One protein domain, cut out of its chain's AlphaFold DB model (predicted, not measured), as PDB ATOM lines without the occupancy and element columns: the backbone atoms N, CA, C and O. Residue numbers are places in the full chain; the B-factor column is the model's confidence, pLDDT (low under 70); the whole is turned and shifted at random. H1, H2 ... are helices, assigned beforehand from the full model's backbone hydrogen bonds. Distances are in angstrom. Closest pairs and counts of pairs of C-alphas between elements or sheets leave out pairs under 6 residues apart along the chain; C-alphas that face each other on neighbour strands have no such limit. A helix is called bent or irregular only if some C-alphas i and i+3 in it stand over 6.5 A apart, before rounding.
ATOM      1  N   ARG A 298     199.433 266.754 155.663       86.31
ATOM      2  CA  ARG A 298     200.869 266.788 155.324       86.31
ATOM      3  C   ARG A 298     201.146 266.992 153.836       86.31
ATOM      4  O   ARG A 298     202.230 267.439 153.478       86.31
ATOM      5  N   VAL A 299     200.212 266.584 152.982       85.25
ATOM      6  CA  VAL A 299     200.381 266.589 151.523       85.25
ATOM      7  C   VAL A 299     199.772 267.844 150.886       85.25
ATOM      8  O   VAL A 299     200.167 268.229 149.786       85.25
ATOM      9  N   LEU A 300     198.821 268.483 151.568       86.50
ATOM     10  CA  LEU A 300     198.185 269.721 151.133       86.50
ATOM     11  C   LEU A 300     199.061 270.943 151.418       86.50
ATOM     12  O   LEU A 300     199.692 271.055 152.466       86.50
ATOM     13  N   SER A 301     199.034 271.892 150.489       87.12
ATOM     14  CA  SER A 301     199.711 273.182 150.599       87.12
ATOM     15  C   SER A 301     198.694 274.315 150.721       87.12
ATOM     16  O   SER A 301     197.541 274.182 150.313       87.12
ATOM     17  N   LEU A 302     199.116 275.486 151.213       87.50
ATOM     18  CA  LEU A 302     198.268 276.684 151.237       87.50
ATOM     19  C   LEU A 302     197.796 277.128 149.854       87.50
ATOM     20  O   LEU A 302     196.886 277.952 149.799       87.50
ATOM     21  N   GLN A 303     198.376 276.627 148.758       83.12
ATOM     22  CA  GLN A 303     197.844 276.856 147.409       83.12
ATOM     23  C   GLN A 303     196.562 276.079 147.122       83.12
ATOM     24  O   GLN A 303     195.759 276.512 146.293       83.12
ATOM     25  N   ASP A 304     196.339 274.971 147.820       84.06
ATOM     26  CA  ASP A 304     195.200 274.103 147.585       84.06
ATOM     27  C   ASP A 304     193.954 274.674 148.269       84.06
ATOM     28  O   ASP A 304     193.966 275.045 149.443       84.06
ATOM     29  N   GLU A 305     192.841 274.741 147.539       82.62
ATOM     30  CA  GLU A 305     191.568 275.249 148.075       82.62
ATOM     31  C   GLU A 305     191.050 274.400 149.244       82.62
ATOM     32  O   GLU A 305     190.409 274.908 150.164       82.62
ATOM     33  N   ILE A 306     191.395 273.114 149.229       86.00
ATOM     34  CA  ILE A 306     190.940 272.106 150.186       86.00
ATOM     35  C   ILE A 306     191.847 271.981 151.419       86.00
ATOM     36  O   ILE A 306     191.593 271.139 152.275       86.00
ATOM     37  N   VAL A 307     192.888 272.819 151.547       87.50
ATOM     38  CA  VAL A 307     193.893 272.754 152.632       87.50
ATOM     39  C   VAL A 307     193.282 272.751 154.039       87.50
ATOM     40  O   VAL A 307     193.848 272.196 154.975       87.50
ATOM     41  N   THR A 308     192.101 273.347 154.198       90.81
ATOM     42  CA  THR A 308     191.415 273.459 155.494       90.81
ATOM     43  C   THR A 308     190.493 272.288 155.817       90.81
ATOM     44  O   THR A 308     190.097 272.138 156.974       90.81
ATOM     45  N   TRP A 309     190.150 271.450 154.834       91.12
ATOM     46  CA  TRP A 309     189.139 270.407 154.999       91.12
ATOM     47  C   TRP A 309     189.496 269.382 156.078       91.12
ATOM     48  O   TRP A 309     188.638 269.128 156.928       91.12
ATOM     49  N   PRO A 310     190.732 268.838 156.137       92.19
ATOM     50  CA  PRO A 310     191.046 267.830 157.142       92.19
ATOM     51  C   PRO A 310     190.921 268.370 158.571       92.19
ATOM     52  O   PRO A 310     190.354 267.718 159.450       92.19
ATOM     53  N   LEU A 311     191.397 269.599 158.786       94.25
ATOM     54  CA  LEU A 311     191.327 270.275 160.076       94.25
ATOM     55  C   LEU A 311     189.885 270.653 160.452       94.25
ATOM     56  O   LEU A 311     189.519 270.538 161.621       94.25
ATOM     57  N   ASP A 312     189.047 271.069 159.497       93.81
ATOM     58  CA  ASP A 312     187.635 271.344 159.783       93.81
ATOM     59  C   ASP A 312     186.879 270.073 160.191       93.81
ATOM     60  O   ASP A 312     186.111 270.104 161.155       93.81
ATOM     61  N   VAL A 313     187.130 268.936 159.534       94.56
ATOM     62  CA  VAL A 313     186.561 267.642 159.947       94.56
ATOM     63  C   VAL A 313     187.047 267.259 161.341       94.56
ATOM     64  O   VAL A 313     186.225 266.964 162.209       94.56
ATOM     65  N   PHE A 314     188.355 267.337 161.597       96.19
ATOM     66  CA  PHE A 314     188.924 267.062 162.917       96.19
ATOM     67  C   PHE A 314     188.271 267.929 164.009       96.19
ATOM     68  O   PHE A 314     187.827 267.428 165.044       96.19
ATOM     69  N   ARG A 315     188.112 269.232 163.748       96.06
ATOM     70  CA  ARG A 315     187.405 270.174 164.626       96.06
ATOM     71  C   ARG A 315     185.940 269.780 164.835       96.06
ATOM     72  O   ARG A 315     185.471 269.802 165.974       96.06
ATOM     73  N   LYS A 316     185.200 269.441 163.771       95.94
ATOM     74  CA  LYS A 316     183.792 269.009 163.857       95.94
ATOM     75  C   LYS A 316     183.657 267.803 164.777       95.94
ATOM     76  O   LYS A 316     182.827 267.847 165.683       95.94
ATOM     77  N   LEU A 317     184.509 266.795 164.611       96.75
ATOM     78  CA  LEU A 317     184.522 265.594 165.446       96.75
ATOM     79  C   LEU A 317     184.811 265.926 166.919       96.75
ATOM     80  O   LEU A 317     184.075 265.484 167.801       96.75
ATOM     81  N   CYS A 318     185.789 266.797 167.199       97.06
ATOM     82  CA  CYS A 318     186.042 267.301 168.555       97.06
ATOM     83  C   CYS A 318     184.828 268.043 169.149       97.06
ATOM     84  O   CYS A 318     184.616 268.039 170.360       97.06
ATOM     85  N   SER A 319     184.016 268.704 168.322       96.06
ATOM     86  CA  SER A 319     182.910 269.553 168.783       96.06
ATOM     87  C   SER A 319     181.643 268.795 169.198       96.06
ATOM     88  O   SER A 319     180.823 269.359 169.937       96.06
ATOM     89  N   VAL A 320     181.498 267.527 168.814       96.62
ATOM     90  CA  VAL A 320     180.330 266.710 169.160       96.62
ATOM     91  C   VAL A 320     180.398 266.278 170.625       96.62
ATOM     92  O   VAL A 320     181.453 265.899 171.136       96.62
ATOM     93  N   LYS A 321     179.259 266.367 171.319       96.12
ATOM     94  CA  LYS A 321     179.091 265.862 172.684       96.12
ATOM     95  C   LYS A 321     178.110 264.704 172.676       96.12
ATOM     96  O   LYS A 321     177.020 264.866 172.141       96.12
ATOM     97  N   VAL A 322     178.466 263.601 173.319       94.19
ATOM     98  CA  VAL A 322     177.598 262.433 173.523       94.19
ATOM     99  C   VAL A 322     177.558 262.176 175.022       94.19
ATOM    100  O   VAL A 322     178.605 262.118 175.657       94.19
ATOM    101  N   ASN A 323     176.364 262.098 175.614       90.75
ATOM    102  CA  ASN A 323     176.188 261.862 177.057       90.75
ATOM    103  C   ASN A 323     177.005 262.811 177.965       90.75
ATOM    104  O   ASN A 323     177.476 262.431 179.031       90.75
ATOM    105  N   GLY A 324     177.185 264.065 177.536       89.88
ATOM    106  CA  GLY A 324     177.916 265.093 178.287       89.88
ATOM    107  C   GLY A 324     179.440 265.088 178.108       89.88
ATOM    108  O   GLY A 324     180.073 266.073 178.490       89.88
ATOM    109  N   THR A 325     180.021 264.068 177.473       94.25
ATOM    110  CA  THR A 325     181.463 263.969 177.183       94.25
ATOM    111  C   THR A 325     181.751 264.202 175.698       94.25
ATOM    112  O   THR A 325     180.834 264.309 174.878       94.25
ATOM    113  N   ARG A 326     183.033 264.342 175.334       96.69
ATOM    114  CA  ARG A 326     183.490 264.441 173.937       96.69
ATOM    115  C   ARG A 326     184.241 263.162 173.550       96.69
ATOM    116  O   ARG A 326     185.465 263.129 173.682       96.69
ATOM    117  N   PRO A 327     183.550 262.118 173.062       96.94
ATOM    118  CA  PRO A 327     184.152 260.794 172.890       96.94
ATOM    119  C   PRO A 327     185.321 260.788 171.897       96.94
ATOM    120  O   PRO A 327     186.325 260.126 172.143       96.94
ATOM    121  N   PHE A 328     185.257 261.591 170.829       97.75
ATOM    122  CA  PHE A 328     186.374 261.724 169.889       97.75
ATOM    123  C   PHE A 328     187.624 262.329 170.545       97.75
ATOM    124  O   PHE A 328     188.730 261.841 170.327       97.75
ATOM    125  N   CYS A 329     187.457 263.342 171.403       97.38
ATOM    126  CA  CYS A 329     188.576 263.915 172.149       97.38
ATOM    127  C   CYS A 329     189.221 262.878 173.077       97.38
ATOM    128  O   CYS A 329     190.441 262.874 173.180       97.38
ATOM    129  N   ASN A 330     188.429 262.006 173.711       96.31
ATOM    130  CA  ASN A 330     188.934 260.931 174.571       96.31
ATOM    131  C   ASN A 330     189.670 259.855 173.751       96.31
ATOM    132  O   ASN A 330     190.765 259.437 174.119       96.31
ATOM    133  N   SER A 331     189.105 259.460 172.606       97.00
ATOM    134  CA  SER A 331     189.688 258.467 171.694       97.00
ATOM    135  C   SER A 331     191.053 258.875 171.148       97.00
ATOM    136  O   SER A 331     191.961 258.048 171.082       97.00
ATOM    137  N   ILE A 332     191.244 260.158 170.826       95.69
ATOM    138  CA  ILE A 332     192.540 260.659 170.351       95.69
ATOM    139  C   ILE A 332     193.650 260.445 171.396       95.69
ATOM    140  O   ILE A 332     194.782 260.157 171.017       95.69
ATOM    141  N   LEU A 333     193.343 260.538 172.695       94.81
ATOM    142  CA  LEU A 333     194.332 260.342 173.768       94.81
ATOM    143  C   LEU A 333     194.820 258.895 173.871       94.81
ATOM    144  O   LEU A 333     195.911 258.657 174.383       94.81
ATOM    145  N   ARG A 334     194.001 257.936 173.425       94.88
ATOM    146  CA  ARG A 334     194.333 256.505 173.419       94.88
ATOM    147  C   ARG A 334     195.188 256.102 172.226       94.88
ATOM    148  O   ARG A 334     195.670 254.972 172.179       94.88
ATOM    149  N   ARG A 335     195.386 257.000 171.258       94.69
ATOM    150  CA  ARG A 335     196.257 256.715 170.124       94.69
ATOM    151  C   ARG A 335     197.711 256.569 170.587       94.69
ATOM    152  O   ARG A 335     198.166 257.357 171.419       94.69
ATOM    153  N   PRO A 336     198.476 255.642 169.990       91.50
ATOM    154  CA  PRO A 336     199.883 255.432 170.338       91.50
ATOM    155  C   PRO A 336     200.784 256.631 169.994       91.50
ATOM    156  O   PRO A 336     201.908 256.722 170.483       91.50
ATOM    157  N   ASP A 337     200.311 257.549 169.149       92.19
ATOM    158  CA  ASP A 337     201.034 258.733 168.687       92.19
ATOM    159  C   ASP A 337     200.611 260.041 169.392       92.19
ATOM    160  O   ASP A 337     201.072 261.111 169.001       92.19
ATOM    161  N   TRP A 338     199.783 259.999 170.452       89.94
ATOM    162  CA  TRP A 338     199.321 261.207 171.169       89.94
ATOM    163  C   TRP A 338     200.469 262.086 171.696       89.94
ATOM    164  O   TRP A 338     200.359 263.310 171.636       89.94
ATOM    165  N   PHE A 339     201.553 261.443 172.162       83.56
ATOM    166  CA  PHE A 339     202.879 261.953 172.561       83.56
ATOM    167  C   PHE A 339     203.278 261.364 173.923       83.56
ATOM    168  O   PHE A 339     202.868 261.853 174.975       83.56
ATOM    169  N   HIS A 340     204.109 260.317 173.914       80.12
ATOM    170  CA  HIS A 340     204.616 259.667 175.135       80.12
ATOM    171  C   HIS A 340     206.044 260.096 175.514       80.12
ATOM    172  O   HIS A 340     206.601 259.608 176.496       80.12
ATOM    173  N   GLY A 341     206.628 261.024 174.755       84.50
ATOM    174  CA  GLY A 341     208.003 261.487 174.910       84.50
ATOM    175  C   GLY A 341     208.742 261.544 173.570       84.50
ATOM    176  O   GLY A 341     208.207 261.093 172.556       84.50
ATOM    177  N   PRO A 342     209.952 262.124 173.556       86.25
ATOM    178  CA  PRO A 342     210.778 262.179 172.357       86.25
ATOM    179  C   PRO A 342     211.298 260.788 171.976       86.25
ATOM    180  O   PRO A 342     211.706 260.011 172.840       86.25
ATOM    181  N   LEU A 343     211.298 260.495 170.679       87.25
ATOM    182  CA  LEU A 343     211.852 259.273 170.095       87.25
ATOM    183  C   LEU A 343     213.320 259.466 169.691       87.25
ATOM    184  O   LEU A 343     214.113 258.528 169.765       87.25
ATOM    185  N   THR A 344     213.687 260.681 169.283       89.25
ATOM    186  CA  THR A 344     215.036 261.068 168.856       89.25
ATOM    187  C   THR A 344     215.446 262.422 169.443       89.25
ATOM    188  O   THR A 344     214.719 263.056 170.211       89.25
ATOM    189  N   GLU A 345     216.640 262.887 169.072       86.12
ATOM    190  CA  GLU A 345     217.141 264.215 169.438       86.12
ATOM    191  C   GLU A 345     216.339 265.354 168.778       86.12
ATOM    192  O   GLU A 345     216.278 266.455 169.327       86.12
ATOM    193  N   ALA A 346     215.635 265.082 167.670       89.50
ATOM    194  CA  ALA A 346     214.796 266.048 166.958       89.50
ATOM    195  C   ALA A 346     213.374 266.165 167.540       89.50
ATOM    196  O   ALA A 346     212.380 266.284 166.817       89.50
ATOM    197  N   ALA A 347     213.277 266.156 168.868       89.56
ATOM    198  CA  ALA A 347     212.030 266.118 169.624       89.56
ATOM    199  C   ALA A 347     211.032 267.233 169.252       89.56
ATOM    200  O   ALA A 347     209.817 267.028 169.286       89.56
ATOM    201  N   GLY A 348     211.528 268.421 168.880       91.06
ATOM    202  CA  GLY A 348     210.686 269.531 168.439       91.06
ATOM    203  C   GLY A 348     209.998 269.248 167.100       91.06
ATOM    204  O   GLY A 348     208.823 269.571 166.930       91.06
ATOM    205  N   ARG A 349     210.689 268.597 166.158       90.94
ATOM    206  CA  ARG A 349     210.071 268.166 164.893       90.94
ATOM    207  C   ARG A 349     209.097 267.029 165.104       90.94
ATOM    208  O   ARG A 349     208.032 267.038 164.503       90.94
ATOM    209  N   GLU A 350     209.442 266.081 165.964       92.31
ATOM    210  CA  GLU A 350     208.592 264.928 166.252       92.31
ATOM    211  C   GLU A 350     207.241 265.338 166.812       92.31
ATOM    212  O   GLU A 350     206.215 264.890 166.308       92.31
ATOM    213  N   ILE A 351     207.215 266.230 167.806       93.75
ATOM    214  CA  ILE A 351     205.946 266.654 168.398       93.75
ATOM    215  C   ILE A 351     205.052 267.367 167.373       93.75
ATOM    216  O   ILE A 351     203.837 267.179 167.392       93.75
ATOM    217  N   ALA A 352     205.639 268.125 166.440       93.12
ATOM    218  CA  ALA A 352     204.907 268.795 165.367       93.12
ATOM    219  C   ALA A 352     204.466 267.829 164.255       93.12
ATOM    220  O   ALA A 352     203.372 267.964 163.725       93.12
ATOM    221  N   ALA A 353     205.302 266.857 163.894       90.31
ATOM    222  CA  ALA A 353     205.095 266.039 162.706       90.31
ATOM    223  C   ALA A 353     204.450 264.684 162.987       90.31
ATOM    224  O   ALA A 353     203.830 264.151 162.081       90.31
ATOM    225  N   LEU A 354     204.620 264.095 164.172       91.00
ATOM    226  CA  LEU A 354     204.204 262.717 164.466       91.00
ATOM    227  C   LEU A 354     202.941 262.633 165.315       91.00
ATOM    228  O   LEU A 354     202.287 261.601 165.299       91.00
ATOM    229  N   THR A 355     202.580 263.702 166.021       94.06
ATOM    230  CA  THR A 355     201.374 263.699 166.855       94.06
ATOM    231  C   THR A 355     200.142 264.084 166.036       94.06
ATOM    232  O   THR A 355     200.273 264.863 165.080       94.06
ATOM    233  N   PRO A 356     198.931 263.615 166.398       92.94
ATOM    234  CA  PRO A 356     197.710 263.994 165.694       92.94
ATOM    235  C   PRO A 356     197.475 265.501 165.715       92.94
ATOM    236  O   PRO A 356     197.232 266.116 164.680       92.94
ATOM    237  N   LEU A 357     197.615 266.116 166.892       92.88
ATOM    238  CA  LEU A 357     197.373 267.545 167.055       92.88
ATOM    239  C   LEU A 357     198.457 268.382 166.366       92.88
ATOM    240  O   LEU A 357     198.137 269.346 165.679       92.88
ATOM    241  N   GLY A 358     199.725 267.977 166.486       93.50
ATOM    242  CA  GLY A 358     200.831 268.621 165.783       93.50
ATOM    243  C   GLY A 358     200.644 268.584 164.269       93.50
ATOM    244  O   GLY A 358     200.706 269.626 163.613       93.50
ATOM    245  N   SER A 359     200.348 267.403 163.723       91.88
ATOM    246  CA  SER A 359     200.279 267.192 162.275       91.88
ATOM    247  C   SER A 359     199.152 267.992 161.630       91.88
ATOM    248  O   SER A 359     199.364 268.618 160.599       91.88
ATOM    249  N   VAL A 360     197.963 268.000 162.239       87.88
ATOM    250  CA  VAL A 360     196.786 268.676 161.664       87.88
ATOM    251  C   VAL A 360     196.863 270.204 161.844       87.88
ATOM    252  O   VAL A 360     196.264 270.952 161.077       87.88
ATOM    253  N   MET A 361     197.634 270.699 162.820       89.50
ATOM    254  CA  MET A 361     197.886 272.139 163.014       89.50
ATOM    255  C   MET A 361     199.085 272.676 162.218       89.50
ATOM    256  O   MET A 361     199.284 273.897 162.142       89.50
ATOM    257  N   THR A 362     199.911 271.793 161.660       91.44
ATOM    258  CA  THR A 362     201.087 272.178 160.880       91.44
ATOM    259  C   THR A 362     200.689 272.360 159.424       91.44
ATOM    260  O   THR A 362     200.512 271.394 158.693       91.44
ATOM    261  N   VAL A 363     200.589 273.618 159.000       89.19
ATOM    262  CA  VAL A 363     200.477 273.985 157.585       89.19
ATOM    263  C   VAL A 363     201.600 274.959 157.274       89.19
ATOM    264  O   VAL A 363     201.674 276.022 157.893       89.19
ATOM    265  N   PHE A 364     202.482 274.577 156.355       87.81
ATOM    266  CA  PHE A 364     203.679 275.341 156.025       87.81
ATOM    267  C   PHE A 364     203.327 276.638 155.288       87.81
ATOM    268  O   PHE A 364     202.594 276.628 154.299       87.81
ATOM    269  N   CYS A 365     203.832 277.769 155.787       86.06
ATOM    270  CA  CYS A 365     203.603 279.103 155.230       86.06
ATOM    271  C   CYS A 365     204.871 279.816 154.751       86.06
ATOM    272  O   CYS A 365     204.785 280.959 154.301       86.06
ATOM    273  N   PHE A 366     206.030 279.169 154.852       85.00
ATOM    274  CA  PHE A 366     207.309 279.700 154.387       85.00
ATOM    275  C   PHE A 366     207.781 278.957 153.141       85.00
ATOM    276  O   PHE A 366     207.620 277.745 153.048       85.00
ATOM    277  N   LEU A 367     208.408 279.679 152.209       82.75
ATOM    278  CA  LEU A 367     208.939 279.110 150.962       82.75
ATOM    279  C   LEU A 367     210.002 278.030 151.207       82.75
ATOM    280  O   LEU A 367     210.055 277.048 150.474       82.75
ATOM    281  N   ASP A 368     210.811 278.198 152.255       83.31
ATOM    282  CA  ASP A 368     211.841 277.227 152.643       83.31
ATOM    283  C   ASP A 368     211.245 275.914 153.176       83.31
ATOM    284  O   ASP A 368     211.905 274.876 153.166       83.31
ATOM    285  N   GLU A 369     209.997 275.956 153.653       84.50
ATOM    286  CA  GLU A 369     209.270 274.794 154.169       84.50
ATOM    287  C   GLU A 369     208.350 274.179 153.102       84.50
ATOM    288  O   GLU A 369     208.211 272.959 153.044       84.50
ATOM    289  N   ASP A 370     207.759 275.010 152.239       85.06
ATOM    290  CA  ASP A 370     206.929 274.594 151.112       85.06
ATOM    291  C   ASP A 370     207.278 275.389 149.835       85.06
ATOM    292  O   ASP A 370     206.784 276.506 149.625       85.06
ATOM    293  N   PRO A 371     208.080 274.803 148.924       83.81
ATOM    294  CA  PRO A 371     208.480 275.470 147.689       83.81
ATOM    295  C   PRO A 371     207.311 275.644 146.714       83.81
ATOM    296  O   PRO A 371     207.410 276.416 145.762       83.81
ATOM    297  N   THR A 372     206.191 274.944 146.916       82.19
ATOM    298  CA  THR A 372     205.044 275.043 146.013       82.19
ATOM    299  C   THR A 372     204.321 276.387 146.122       82.19
ATOM    300  O   THR A 372     203.663 276.799 145.166       82.19
ATOM    301  N   LEU A 373     204.529 277.127 147.218       79.19
ATOM    302  CA  LEU A 373     204.027 278.493 147.398       79.19
ATOM    303  C   LEU A 373     204.596 279.475 146.362       79.19
ATOM    304  O   LEU A 373     203.912 280.426 145.984       79.19
ATOM    305  N   ASP A 374     205.802 279.223 145.843       80.81
ATOM    306  CA  ASP A 374     206.423 280.040 144.791       80.81
ATOM    307  C   ASP A 374     205.592 280.025 143.494       80.81
ATOM    308  O   ASP A 374     205.522 281.013 142.758       80.81
ATOM    309  N   ASN A 375     204.877 278.924 143.235       79.38
ATOM    310  CA  ASN A 375     204.014 278.804 142.062       79.38
ATOM    311  C   ASN A 375     202.825 279.773 142.123       79.38
ATOM    312  O   ASN A 375     202.441 280.304 141.083       79.38
ATOM    313  N   MET A 376     202.274 280.053 143.310       73.19
ATOM    314  CA  MET A 376     201.192 281.041 143.449       73.19
ATOM    315  C   MET A 376     201.668 282.446 143.078       73.19
ATOM    316  O   MET A 376     200.989 283.157 142.339       73.19
ATOM    317  N   CYS A 377     202.870 282.824 143.523       69.38
ATOM    318  CA  CYS A 377     203.475 284.114 143.193       69.38
ATOM    319  C   CYS A 377     203.742 284.262 141.686       69.38
ATOM    320  O   CYS A 377     203.581 285.349 141.131       69.38
ATOM    321  N   LYS A 378     204.129 283.168 141.016       73.25
ATOM    322  CA  LYS A 378     204.438 283.146 139.578       73.25
ATOM    323  C   LYS A 378     203.206 283.189 138.673       73.25
ATOM    324  O   LYS A 378     203.291 283.775 137.597       73.25
ATOM    325  N   VAL A 379     202.100 282.555 139.068       65.81
ATOM    326  CA  VAL A 379     200.894 282.428 138.227       65.81
ATOM    327  C   VAL A 379     200.035 283.693 138.259       65.81
ATOM    328  O   VAL A 379     199.611 284.151 137.203       65.81
ATOM    329  N   ASP A 380     199.821 284.288 139.437       61.28
ATOM    330  CA  ASP A 380     198.848 285.382 139.588       61.28
ATOM    331  C   ASP A 380     199.452 286.789 139.442       61.28
ATOM    332  O   ASP A 380     198.714 287.769 139.339       61.28
ATOM    333  N   GLY A 381     200.785 286.926 139.429       61.88
ATOM    334  CA  GLY A 381     201.517 288.173 139.135       61.88
ATOM    335  C   GLY A 381     201.298 289.348 140.107       61.88
ATOM    336  O   GLY A 381     202.046 290.326 140.063       61.88
ATOM    337  N   SER A 382     200.311 289.265 141.002       73.56
ATOM    338  CA  SER A 382     199.983 290.254 142.026       73.56
ATOM    339  C   SER A 382     200.292 289.691 143.412       73.56
ATOM    340  O   SER A 382     199.496 288.956 144.002       73.56
ATOM    341  N   TYR A 383     201.452 290.066 143.951       76.75
ATOM    342  CA  TYR A 383     201.867 289.690 145.306       76.75
ATOM    343  C   TYR A 383     200.815 290.059 146.366       76.75
ATOM    344  O   TYR A 383     200.615 289.296 147.306       76.75
ATOM    345  N   ASP A 384     200.088 291.169 146.191       79.62
ATOM    346  CA  ASP A 384     199.048 291.619 147.127       79.62
ATOM    347  C   ASP A 384     197.847 290.662 147.194       79.62
ATOM    348  O   ASP A 384     197.316 290.385 148.279       79.62
ATOM    349  N   PHE A 385     197.425 290.132 146.041       78.56
ATOM    350  CA  PHE A 385     196.351 289.145 145.969       78.56
ATOM    351  C   PHE A 385     196.776 287.835 146.637       78.56
ATOM    352  O   PHE A 385     196.085 287.353 147.537       78.56
ATOM    353  N   VAL A 386     197.955 287.316 146.279       79.62
ATOM    354  CA  VAL A 386     198.506 286.074 146.844       79.62
ATOM    355  C   VAL A 386     198.687 286.192 148.360       79.62
ATOM    356  O   VAL A 386     198.239 285.320 149.108       79.62
ATOM    357  N   HIS A 387     199.238 287.309 148.849       82.62
ATOM    358  CA  HIS A 387     199.344 287.582 150.284       82.62
ATOM    359  C   HIS A 387     197.982 287.598 150.978       82.62
ATOM    360  O   HIS A 387     197.850 287.086 152.091       82.62
ATOM    361  N   THR A 388     196.964 288.184 150.344       86.06
ATOM    362  CA  THR A 388     195.610 288.233 150.903       86.06
ATOM    363  C   THR A 388     195.000 286.837 150.996       86.06
ATOM    364  O   THR A 388     194.475 286.487 152.053       86.06
ATOM    365  N   VAL A 389     195.122 286.017 149.948       84.19
ATOM    366  CA  VAL A 389     194.631 284.630 149.936       84.19
ATOM    367  C   VAL A 389     195.326 283.794 151.010       84.19
ATOM    368  O   VAL A 389     194.649 283.167 151.827       84.19
ATOM    369  N   ILE A 390     196.661 283.835 151.072       85.19
ATOM    370  CA  ILE A 390     197.450 283.110 152.079       85.19
ATOM    371  C   ILE A 390     197.053 283.547 153.491       85.19
ATOM    372  O   ILE A 390     196.809 282.702 154.354       85.19
ATOM    373  N   ARG A 391     196.929 284.859 153.736       87.75
ATOM    374  CA  ARG A 391     196.528 285.396 155.043       87.75
ATOM    375  C   ARG A 391     195.144 284.903 155.459       87.75
ATOM    376  O   ARG A 391     194.979 284.495 156.604       87.75
ATOM    377  N   LEU A 392     194.165 284.933 154.554       90.31
ATOM    378  CA  LEU A 392     192.804 284.471 154.836       90.31
ATOM    379  C   LEU A 392     192.765 282.964 155.123       90.31
ATOM    380  O   LEU A 392     192.129 282.547 156.090       90.31
ATOM    381  N   ARG A 393     193.487 282.151 154.340       89.81
ATOM    382  CA  ARG A 393     193.581 280.698 154.559       89.81
ATOM    383  C   ARG A 393     194.256 280.370 155.892       89.81
ATOM    384  O   ARG A 393     193.728 279.569 156.656       89.81
ATOM    385  N   LEU A 394     195.368 281.033 156.213       91.50
ATOM    386  CA  LEU A 394     196.048 280.870 157.503       91.50
ATOM    387  C   LEU A 394     195.181 281.303 158.681       91.50
ATOM    388  O   LEU A 394     195.183 280.630 159.710       91.50
ATOM    389  N   GLN A 395     194.437 282.402 158.544       93.00
ATOM    390  CA  GLN A 395     193.502 282.837 159.577       93.00
ATOM    391  C   GLN A 395     192.450 281.756 159.838       93.00
ATOM    392  O   GLN A 395     192.267 281.358 160.984       93.00
ATOM    393  N   LEU A 396     191.847 281.207 158.779       93.50
ATOM    394  CA  LEU A 396     190.875 280.123 158.902       93.50
ATOM    395  C   LEU A 396     191.483 278.878 159.572       93.50
ATOM    396  O   LEU A 396     190.885 278.331 160.492       93.50
ATOM    397  N   ILE A 397     192.691 278.462 159.181       94.00
ATOM    398  CA  ILE A 397     193.407 277.336 159.815       94.00
ATOM    399  C   ILE A 397     193.599 277.581 161.317       94.00
ATOM    400  O   ILE A 397     193.371 276.689 162.136       94.00
ATOM    401  N   ARG A 398     193.990 278.797 161.707       94.94
ATOM    402  CA  ARG A 398     194.202 279.164 163.115       94.94
ATOM    403  C   ARG A 398     192.894 279.204 163.898       94.94
ATOM    404  O   ARG A 398     192.870 278.743 165.039       94.94
ATOM    405  N   ASP A 399     191.807 279.674 163.294       95.44
ATOM    406  CA  ASP A 399     190.479 279.689 163.914       95.44
ATOM    407  C   ASP A 399     189.950 278.259 164.127       95.44
ATOM    408  O   ASP A 399     189.502 277.915 165.224       95.44
ATOM    409  N   LEU A 400     190.088 277.387 163.121       96.06
ATOM    410  CA  LEU A 400     189.716 275.971 163.220       96.06
ATOM    411  C   LEU A 400     190.558 275.233 164.273       96.06
ATOM    412  O   LEU A 400     190.007 274.496 165.093       96.06
ATOM    413  N   SER A 401     191.874 275.477 164.296       95.69
ATOM    414  CA  SER A 401     192.794 274.920 165.300       95.69
ATOM    415  C   SER A 401     192.425 275.378 166.712       95.69
ATOM    416  O   SER A 401     192.382 274.572 167.641       95.69
ATOM    417  N   THR A 402     192.100 276.665 166.871       96.19
ATOM    418  CA  THR A 402     191.661 277.240 168.149       96.19
ATOM    419  C   THR A 402     190.412 276.528 168.654       96.19
ATOM    420  O   THR A 402     190.347 276.136 169.818       96.19
ATOM    421  N   GLU A 403     189.425 276.324 167.784       96.25
ATOM    422  CA  GLU A 403     188.172 275.670 168.150       96.25
ATOM    423  C   GLU A 403     188.361 274.183 168.489       96.25
ATOM    424  O   GLU A 403     187.763 273.696 169.455       96.25
ATOM    425  N   ALA A 404     189.226 273.474 167.757       96.25
ATOM    426  CA  ALA A 404     189.577 272.086 168.056       96.25
ATOM    427  C   ALA A 404     190.227 271.963 169.445       96.25
ATOM    428  O   ALA A 404     189.739 271.197 170.283       96.25
ATOM    429  N   LEU A 405     191.252 272.775 169.741       95.88
ATOM    430  CA  LEU A 405     191.904 272.780 171.058       95.88
ATOM    431  C   LEU A 405     190.939 273.182 172.167       95.88
ATOM    432  O   LEU A 405     190.912 272.549 173.220       95.88
ATOM    433  N   ARG A 406     190.097 274.192 171.934       95.56
ATOM    434  CA  ARG A 406     189.079 274.614 172.900       95.56
ATOM    435  C   ARG A 406     188.131 273.467 173.248       95.56
ATOM    436  O   ARG A 406     187.765 273.308 174.414       95.56
ATOM    437  N   CYS A 407     187.728 272.662 172.264       96.06
ATOM    438  CA  CYS A 407     186.900 271.484 172.502       96.06
ATOM    439  C   CYS A 407     187.617 270.452 173.381       96.06
ATOM    440  O   CYS A 407     187.010 269.973 174.338       96.06
ATOM    441  N   MET A 408     188.900 270.185 173.133       95.88
ATOM    442  CA  MET A 408     189.691 269.277 173.971       95.88
ATOM    443  C   MET A 408     189.926 269.829 175.387       95.88
ATOM    444  O   MET A 408     189.871 269.082 176.358       95.88
ATOM    445  N   MET A 409     190.116 271.141 175.543       93.94
ATOM    446  CA  MET A 409     190.365 271.778 176.843       93.94
ATOM    447  C   MET A 409     189.111 271.934 177.712       93.94
ATOM    448  O   MET A 409     189.220 271.990 178.937       93.94
ATOM    449  N   VAL A 410     187.920 272.029 177.110       94.38
ATOM    450  CA  VAL A 410     186.656 272.105 177.867       94.38
ATOM    451  C   VAL A 410     186.161 270.728 178.318       94.38
ATOM    452  O   VAL A 410     185.294 270.645 179.185       94.38
ATOM    453  N   ASN A 411     186.678 269.656 177.718       95.38
ATOM    454  CA  ASN A 411     186.363 268.286 178.095       95.38
ATOM    455  C   ASN A 411     187.283 267.826 179.227       95.38
ATOM    456  O   ASN A 411     188.497 267.985 179.154       95.38
ATOM    457  N   SER A 412     186.682 267.291 180.285       93.50
ATOM    458  CA  SER A 412     187.344 266.996 181.557       93.50
ATOM    459  C   SER A 412     188.498 266.005 181.403       93.50
ATOM    460  O   SER A 412     189.587 266.265 181.906       93.50
ATOM    461  N   GLU A 413     188.286 264.926 180.652       93.81
ATOM    462  CA  GLU A 413     189.280 263.870 180.425       93.81
ATOM    463  C   GLU A 413     190.454 264.321 179.542       93.81
ATOM    464  O   GLU A 413     191.606 264.002 179.826       93.81
ATOM    465  N   SER A 414     190.193 265.112 178.496       95.62
ATOM    466  CA  SER A 414     191.237 265.562 177.561       95.62
ATOM    467  C   SER A 414     191.929 266.858 177.963       95.62
ATOM    468  O   SER A 414     192.963 267.195 177.382       95.62
ATOM    469  N   ARG A 415     191.410 267.587 178.955       95.12
ATOM    470  CA  ARG A 415     191.954 268.885 179.366       95.12
ATOM    471  C   ARG A 415     193.404 268.793 179.819       95.12
ATOM    472  O   ARG A 415     194.236 269.534 179.301       95.12
ATOM    473  N   GLU A 416     193.700 267.923 180.783       93.81
ATOM    474  CA  GLU A 416     195.051 267.826 181.344       93.81
ATOM    475  C   GLU A 416     196.066 267.311 180.311       93.81
ATOM    476  O   GLU A 416     197.072 267.991 180.106       93.81
ATOM    477  N   PRO A 417     195.789 266.226 179.558       94.50
ATOM    478  CA  PRO A 417     196.697 265.768 178.506       94.50
ATOM    479  C   PRO A 417     196.947 266.817 177.418       94.50
ATOM    480  O   PRO A 417     198.071 266.955 176.942       94.50
ATOM    481  N   THR A 418     195.933 267.607 177.048       94.75
ATOM    482  CA  THR A 418     196.092 268.690 176.058       94.75
ATOM    483  C   THR A 418     196.973 269.819 176.599       94.75
ATOM    484  O   THR A 418     197.838 270.333 175.892       94.75
ATOM    485  N   MET A 419     196.801 270.195 177.870       92.94
ATOM    486  CA  MET A 419     197.664 271.187 178.525       92.94
ATOM    487  C   MET A 419     199.105 270.687 178.662       92.94
ATOM    488  O   MET A 419     200.046 271.462 178.478       92.94
ATOM    489  N   GLN A 420     199.284 269.397 178.949       93.06
ATOM    490  CA  GLN A 420     200.595 268.761 178.998       93.06
ATOM    491  C   GLN A 420     201.261 268.751 177.619       93.06
ATOM    492  O   GLN A 420     202.421 269.141 177.518       93.06
ATOM    493  N   PHE A 421     200.525 268.414 176.556       94.31
ATOM    494  CA  PHE A 421     201.011 268.492 175.178       94.31
ATOM    495  C   PHE A 421     201.538 269.895 174.841       94.31
ATOM    496  O   PHE A 421     202.678 270.040 174.400       94.31
ATOM    497  N   LEU A 422     200.761 270.949 175.123       94.31
ATOM    498  CA  LEU A 422     201.182 272.337 174.887       94.31
ATOM    499  C   LEU A 422     202.435 272.709 175.693       94.31
ATOM    500  O   LEU A 422     203.340 273.368 175.182       94.31
ATOM    501  N   SER A 423     202.518 272.253 176.943       92.88
ATOM    502  CA  SER A 423     203.702 272.440 177.783       92.88
ATOM    503  C   SER A 423     204.943 271.751 177.203       92.88
ATOM    504  O   SER A 423     206.039 272.321 177.212       92.88
ATOM    505  N   SER A 424     204.783 270.536 176.677       93.44
ATOM    506  CA  SER A 424     205.847 269.797 176.000       93.44
ATOM    507  C   SER A 424     206.297 270.513 174.729       93.44
ATOM    508  O   SER A 424     207.501 270.669 174.536       93.44
ATOM    509  N   VAL A 425     205.372 271.050 173.922       94.12
ATOM    510  CA  VAL A 425     205.711 271.861 172.738       94.12
ATOM    511  C   VAL A 425     206.628 273.026 173.119       94.12
ATOM    512  O   VAL A 425     207.661 273.219 172.477       94.12
ATOM    513  N   LEU A 426     206.305 273.768 174.182       91.69
ATOM    514  CA  LEU A 426     207.128 274.895 174.639       91.69
ATOM    515  C   LEU A 426     208.499 274.445 175.159       91.69
ATOM    516  O   LEU A 426     209.520 275.044 174.827       91.69
ATOM    517  N   THR A 427     208.534 273.372 175.949       90.31
ATOM    518  CA  THR A 427     209.769 272.879 176.576       90.31
ATOM    519  C   THR A 427     210.769 272.386 175.530       90.31
ATOM    520  O   THR A 427     211.937 272.783 175.548       90.31
ATOM    521  N   LEU A 428     210.298 271.583 174.571       91.56
ATOM    522  CA  LEU A 428     211.125 270.998 173.512       91.56
ATOM    523  C   LEU A 428     211.647 272.044 172.522       91.56
ATOM    524  O   LEU A 428     212.699 271.849 171.921       91.56
ATOM    525  N   ASN A 429     210.949 273.174 172.386       91.94
ATOM    526  CA  ASN A 429     211.317 274.249 171.465       91.94
ATOM    527  C   ASN A 429     211.961 275.465 172.147       91.94
ATOM    528  O   ASN A 429     212.236 276.467 171.489       91.94
ATOM    529  N   SER A 430     212.265 275.381 173.445       88.00
ATOM    530  CA  SER A 430     212.858 276.477 174.230       88.00
ATOM    531  C   SER A 430     214.173 277.014 173.650       88.00
ATOM    532  O   SER A 430     214.446 278.209 173.725       88.00
ATOM    533  N   LYS A 431     214.977 276.158 173.006       87.06
ATOM    534  CA  LYS A 431     216.250 276.557 172.385       87.06
ATOM    535  C   LYS A 431     216.079 277.420 171.135       87.06
ATOM    536  O   LYS A 431     217.072 277.973 170.678       87.06
ATOM    537  N   LYS A 432     214.871 277.561 170.587       87.62
ATOM    538  CA  LYS A 432     214.629 278.314 169.348       87.62
ATOM    539  C   LYS A 432     214.888 279.817 169.484       87.62
ATOM    540  O   LYS A 432     215.157 280.479 168.492       87.62
ATOM    541  N   SER A 433     214.864 280.354 170.705       82.88
ATOM    542  CA  SER A 433     215.264 281.739 170.986       82.88
ATOM    543  C   SER A 433     216.780 281.931 171.139       82.88
ATOM    544  O   SER A 433     217.231 283.054 171.355       82.88
ATOM    545  N   SER A 434     217.577 280.859 171.095       81.62
ATOM    546  CA  SER A 434     219.030 280.915 171.291       81.62
ATOM    547  C   SER A 434     219.765 281.250 169.993       81.62
ATOM    548  O   SER A 434     219.414 280.760 168.927       81.62
ATOM    549  N   LEU A 435     220.864 282.005 170.098       72.88
ATOM    550  CA  LEU A 435     221.656 282.467 168.947       72.88
ATOM    551  C   LEU A 435     222.288 281.327 168.112       72.88
ATOM    552  O   LEU A 435     222.576 281.518 166.938       72.88
ATOM    553  N   MET A 436     222.516 280.156 168.718       75.94
ATOM    554  CA  MET A 436     223.179 278.989 168.107       75.94
ATOM    555  C   MET A 436     222.279 277.746 168.153       75.94
ATOM    556  O   MET A 436     222.694 276.673 168.588       75.94
ATOM    557  N   SER A 437     221.003 277.896 167.797       82.19
ATOM    558  CA  SER A 437     220.060 276.777 167.794       82.19
ATOM    559  C   SER A 437     220.207 275.914 166.540       82.19
ATOM    560  O   SER A 437     220.176 276.439 165.426       82.19
ATOM    561  N   ASN A 438     220.281 274.592 166.702       83.62
ATOM    562  CA  ASN A 438     220.157 273.673 165.576       83.62
ATOM    563  C   ASN A 438     218.686 273.577 165.141       83.62
ATOM    564  O   ASN A 438     217.859 272.980 165.829       83.62
ATOM    565  N   LEU A 439     218.352 274.168 163.994       83.56
ATOM    566  CA  LEU A 439     216.988 274.171 163.454       83.56
ATOM    567  C   LEU A 439     216.513 272.778 163.015       83.56
ATOM    568  O   LEU A 439     215.311 272.568 162.847       83.56
ATOM    569  N   ALA A 440     217.425 271.818 162.826       84.38
ATOM    570  CA  ALA A 440     217.058 270.442 162.512       84.38
ATOM    571  C   ALA A 440     216.335 269.758 163.684       84.38
ATOM    572  O   ALA A 440     215.446 268.947 163.445       84.38
ATOM    573  N   ASP A 441     216.622 270.154 164.926       87.94
ATOM    574  CA  ASP A 441     216.078 269.484 166.114       87.94
ATOM    575  C   ASP A 441     214.746 270.096 166.587       87.94
ATOM    576  O   ASP A 441     214.034 269.540 167.429       87.94
ATOM    577  N   LEU A 442     214.404 271.267 166.045       91.38
ATOM    578  CA  LEU A 442     213.309 272.123 166.490       91.38
ATOM    579  C   LEU A 442     212.113 272.062 165.543       91.38
ATOM    580  O   LEU A 442     212.249 271.811 164.346       91.38
ATOM    581  N   ALA A 443     210.934 272.352 166.085       93.12
ATOM    582  CA  ALA A 443     209.705 272.405 165.318       93.12
ATOM    583  C   ALA A 443     209.767 273.479 164.210       93.12
ATOM    584  O   ALA A 443     210.415 274.521 164.402       93.12
ATOM    585  N   PRO A 444     209.054 273.259 163.090       92.44
ATOM    586  CA  PRO A 444     208.883 274.249 162.027       92.44
ATOM    587  C   PRO A 444     208.335 275.587 162.542       92.44
ATOM    588  O   PRO A 444     207.551 275.623 163.498       92.44
ATOM    589  N   ASP A 445     208.709 276.686 161.886       92.06
ATOM    590  CA  ASP A 445     208.262 278.032 162.275       92.06
ATOM    591  C   ASP A 445     206.754 278.171 162.079       92.06
ATOM    592  O   ASP A 445     206.053 278.706 162.942       92.06
ATOM    593  N   SER A 446     206.240 277.608 160.983       92.06
ATOM    594  CA  SER A 446     204.811 277.605 160.672       92.06
ATOM    595  C   SER A 446     203.969 276.970 161.780       92.06
ATOM    596  O   SER A 446     202.935 277.516 162.171       92.06
ATOM    597  N   PHE A 447     204.434 275.849 162.343       94.44
ATOM    598  CA  PHE A 447     203.751 275.179 163.448       94.44
ATOM    599  C   PHE A 447     203.730 276.053 164.706       94.44
ATOM    600  O   PHE A 447     202.669 276.288 165.284       94.44
ATOM    601  N   LEU A 448     204.885 276.584 165.116       94.69
ATOM    602  CA  LEU A 448     204.986 277.383 166.339       94.69
ATOM    603  C   LEU A 448     204.222 278.708 166.242       94.69
ATOM    604  O   LEU A 448     203.624 279.134 167.229       94.69
ATOM    605  N   LEU A 449     204.174 279.334 165.062       93.88
ATOM    606  CA  LEU A 449     203.342 280.514 164.824       93.88
ATOM    607  C   LEU A 449     201.849 280.195 164.929       93.88
ATOM    608  O   LEU A 449     201.100 280.978 165.515       93.88
ATOM    609  N   ASN A 450     201.407 279.047 164.412       94.19
ATOM    610  CA  ASN A 450     200.022 278.614 164.578       94.19
ATOM    611  C   ASN A 450     199.698 278.356 166.056       94.19
ATOM    612  O   ASN A 450     198.679 278.846 166.539       94.19
ATOM    613  N   VAL A 451     200.585 277.683 166.798       94.81
ATOM    614  CA  VAL A 451     200.432 277.475 168.250       94.81
ATOM    615  C   VAL A 451     200.362 278.807 169.001       94.81
ATOM    616  O   VAL A 451     199.484 278.980 169.845       94.81
ATOM    617  N   LEU A 452     201.229 279.772 168.676       94.81
ATOM    618  CA  LEU A 452     201.218 281.105 169.284       94.81
ATOM    619  C   LEU A 452     199.869 281.805 169.092       94.81
ATOM    620  O   LEU A 452     199.294 282.302 170.060       94.81
ATOM    621  N   VAL A 453     199.347 281.827 167.861       94.44
ATOM    622  CA  VAL A 453     198.056 282.470 167.574       94.44
ATOM    623  C   VAL A 453     196.909 281.741 168.269       94.44
ATOM    624  O   VAL A 453     196.024 282.389 168.816       94.44
ATOM    625  N   VAL A 454     196.933 280.409 168.311       93.75
ATOM    626  CA  VAL A 454     195.913 279.628 169.023       93.75
ATOM    627  C   VAL A 454     195.917 279.945 170.520       93.75
ATOM    628  O   VAL A 454     194.863 280.232 171.084       93.75
ATOM    629  N   LEU A 455     197.087 279.959 171.168       94.06
ATOM    630  CA  LEU A 455     197.208 280.324 172.584       94.06
ATOM    631  C   LEU A 455     196.735 281.759 172.846       94.06
ATOM    632  O   LEU A 455     196.051 282.005 173.840       94.06
ATOM    633  N   PHE A 456     197.049 282.688 171.941       94.69
ATOM    634  CA  PHE A 456     196.550 284.060 172.001       94.69
ATOM    635  C   PHE A 456     195.019 284.116 171.883       94.69
ATOM    636  O   PHE A 456     194.356 284.716 172.720       94.69
ATOM    637  N   ASN A 457     194.424 283.430 170.907       93.69
ATOM    638  CA  ASN A 457     192.972 283.409 170.730       93.69
ATOM    639  C   ASN A 457     192.240 282.784 171.927       93.69
ATOM    640  O   ASN A 457     191.161 283.241 172.309       93.69
ATOM    641  N   LEU A 458     192.825 281.752 172.545       92.31
ATOM    642  CA  LEU A 458     192.296 281.147 173.768       92.31
ATOM    643  C   LEU A 458     192.378 282.104 174.967       92.31
ATOM    644  O   LEU A 458     191.493 282.071 175.825       92.31
ATOM    645  N   SER A 459     193.395 282.971 175.022       91.94
ATOM    646  CA  SER A 459     193.578 283.919 176.125       91.94
ATOM    647  C   SER A 459     192.663 285.143 176.053       91.94
ATOM    648  O   SER A 459     192.363 285.719 177.095       91.94
ATOM    649  N   LEU A 460     192.117 285.487 174.877       90.62
ATOM    650  CA  LEU A 460     191.212 286.637 174.695       90.62
ATOM    651  C   LEU A 460     189.976 286.622 175.610       90.62
ATOM    652  O   LEU A 460     189.414 287.673 175.906       90.62
ATOM    653  N   LYS A 461     189.526 285.438 176.039       85.31
ATOM    654  CA  LYS A 461     188.357 285.280 176.922       85.31
ATOM    655  C   LYS A 461     188.713 285.241 178.409       85.31
ATOM    656  O   LYS A 461     187.809 285.138 179.236       85.31
ATOM    657  N   ILE A 462     189.998 285.272 178.753       88.38
ATOM    658  CA  ILE A 462     190.461 285.197 180.135       88.38
ATOM    659  C   ILE A 462     190.412 286.599 180.735       88.38
ATOM    660  O   ILE A 462     191.083 287.519 180.273       88.38
ATOM    661  N   THR A 463     189.614 286.762 181.784       90.19
ATOM    662  CA  THR A 463     189.585 287.991 182.572       90.19
ATOM    663  C   THR A 463     190.736 287.996 183.579       90.19
ATOM    664  O   THR A 463     191.139 286.948 184.087       90.19
ATOM    665  N   LEU A 464     191.285 289.180 183.870       87.56
ATOM    666  CA  LEU A 464     192.473 289.312 184.724       87.56
ATOM    667  C   LEU A 464     192.256 288.778 186.149       87.56
ATOM    668  O   LEU A 464     193.210 288.315 186.760       87.56
ATOM    669  N   ASP A 465     191.018 288.759 186.656       89.75
ATOM    670  CA  ASP A 465     190.676 288.174 187.964       89.75
ATOM    671  C   ASP A 465     190.858 286.649 188.019       89.75
ATOM    672  O   ASP A 465     190.942 286.074 189.102       89.75
ATOM    673  N   LYS A 466     190.898 285.979 186.861       89.50
ATOM    674  CA  LYS A 466     191.115 284.528 186.752       89.50
ATOM    675  C   LYS A 466     192.578 284.156 186.568       89.50
ATOM    676  O   LYS A 466     192.899 282.968 186.594       89.50
ATOM    677  N   VAL A 467     193.450 285.137 186.344       89.69
ATOM    678  CA  VAL A 467     194.882 284.910 186.177       89.69
ATOM    679  C   VAL A 467     195.527 284.976 187.548       89.69
ATOM    680  O   VAL A 467     195.557 286.032 188.167       89.69
TER     681      VAL A 467
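AT A GLANCE: This is residues 298 to 467 of the 516 residues of the protein "Ufd2P_core domain-containing protein" of Trichuris suis (pig whipworm) (UniProt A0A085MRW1). Two long helices, H6 and H7, meet at their ends as a V, with the short helix H4 in the middle, packed on H6 and near H7. H1 packs along the later part of H6, H9 crosses H6, H3 packs on the far end of H7, and H5 makes a corner at the start of H6; the last residues, 459 to 467, stick out as a tail. The printed part has 170 residues with nine named helices, H1 to H9 in order along the chain, and no named strand; the class is all helix. The whole is compact, with a radius of gyration of the C-alphas of 16.9 A and spans of 52 by 37 by 37 A.

IN THESE COORDINATES: The printed part begins at Arg 298, and H1, residues 309 to 319, starts at C-alpha 309 at (189.139, 270.407, 154.999) and is 15.2 A long. H2 is residues 327 to 333, 10.2 A. After residues 334 to 346, with no named element, comes H3, residues 347 to 354, 10.0 A, then H4, residues 356 to 361, 8.6 A. H5, residues 373 to 380, 11.6 A, is neither bent nor irregular, but only just: C-alphas 377 and 380 are 6.0 A apart. H6, residues 383 to 410, is the longest helix, 40.0 A from C-alpha 383 at (201.867, 289.690, 145.306) to C-alpha 410. H7, residues 412 to 428, is 25.4 A and irregular, with C-alphas 413 and 416 7.1 A apart. H8, residues 430 to 433, 6.6 A, is only just irregular, with C-alphas 430 and 433 6.6 A apart. H9, residues 445 to 459, 21.0 A, ends at C-alpha 459 at (193.578, 283.919, 176.125).

HOW THE PARTS SIT: H6 is the hub, touching five other helices. With residues 397 to 408 alone it touches H1, the same way at a shallow tilt of 25 degrees; the closest C-alphas, of Arg 315 and Ala 404, are 4.5 A apart. H9 touches H6 at a steep tilt of 56 degrees, closest at the C-alphas of Thr 402 and Val 454, 5.0 A. H7 touches H6 near their link, at a steep tilt of 50 degrees, opposite ways, with the C-alphas of Met 409 and Arg 415 closest at 4.2 A. H4 only just touches H6, with 3 pairs of C-alphas within 8 A, those of Met 361 and Ser 401 closest at 6.2 A. H4 also touches H9, about perpendicular at 87 degrees, with the C-alphas of Met 361 and Phe 447 closest at 6.6 A. H5 and H6 touch only at the corner, at Cys 377 and Tyr 383, whose C-alphas are 6.2 A apart. H2 touches H7, closest at the C-alphas of Asn 330 and Ser 414, 6.0 A. H3 touches H7 at Gly 348 and Leu 428, their closest C-alphas, 5.3 A. H8 and H7 meet only through their link. In H1, H4, H6 and H9 every O i to N i+4 pair is within hydrogen-bond range; the counts are 2 of 3 in H2, 3 of 4 in H3 and in H5, and 11 of 13 in H7, while H8 is too short for such a pair.

THE WHOLE: The two C-alphas farthest apart, of Asn 323 and Gly 381, are 52.6 A apart. The printed part has no cut. The links H2 to H3, H4 to H5 and H8 to H9 are long. Residues 379 to 384 and 459 to 467 stand free. The mean pLDDT of the printed part is 89.5; residue 377 and residues 379 to 381 are under 70.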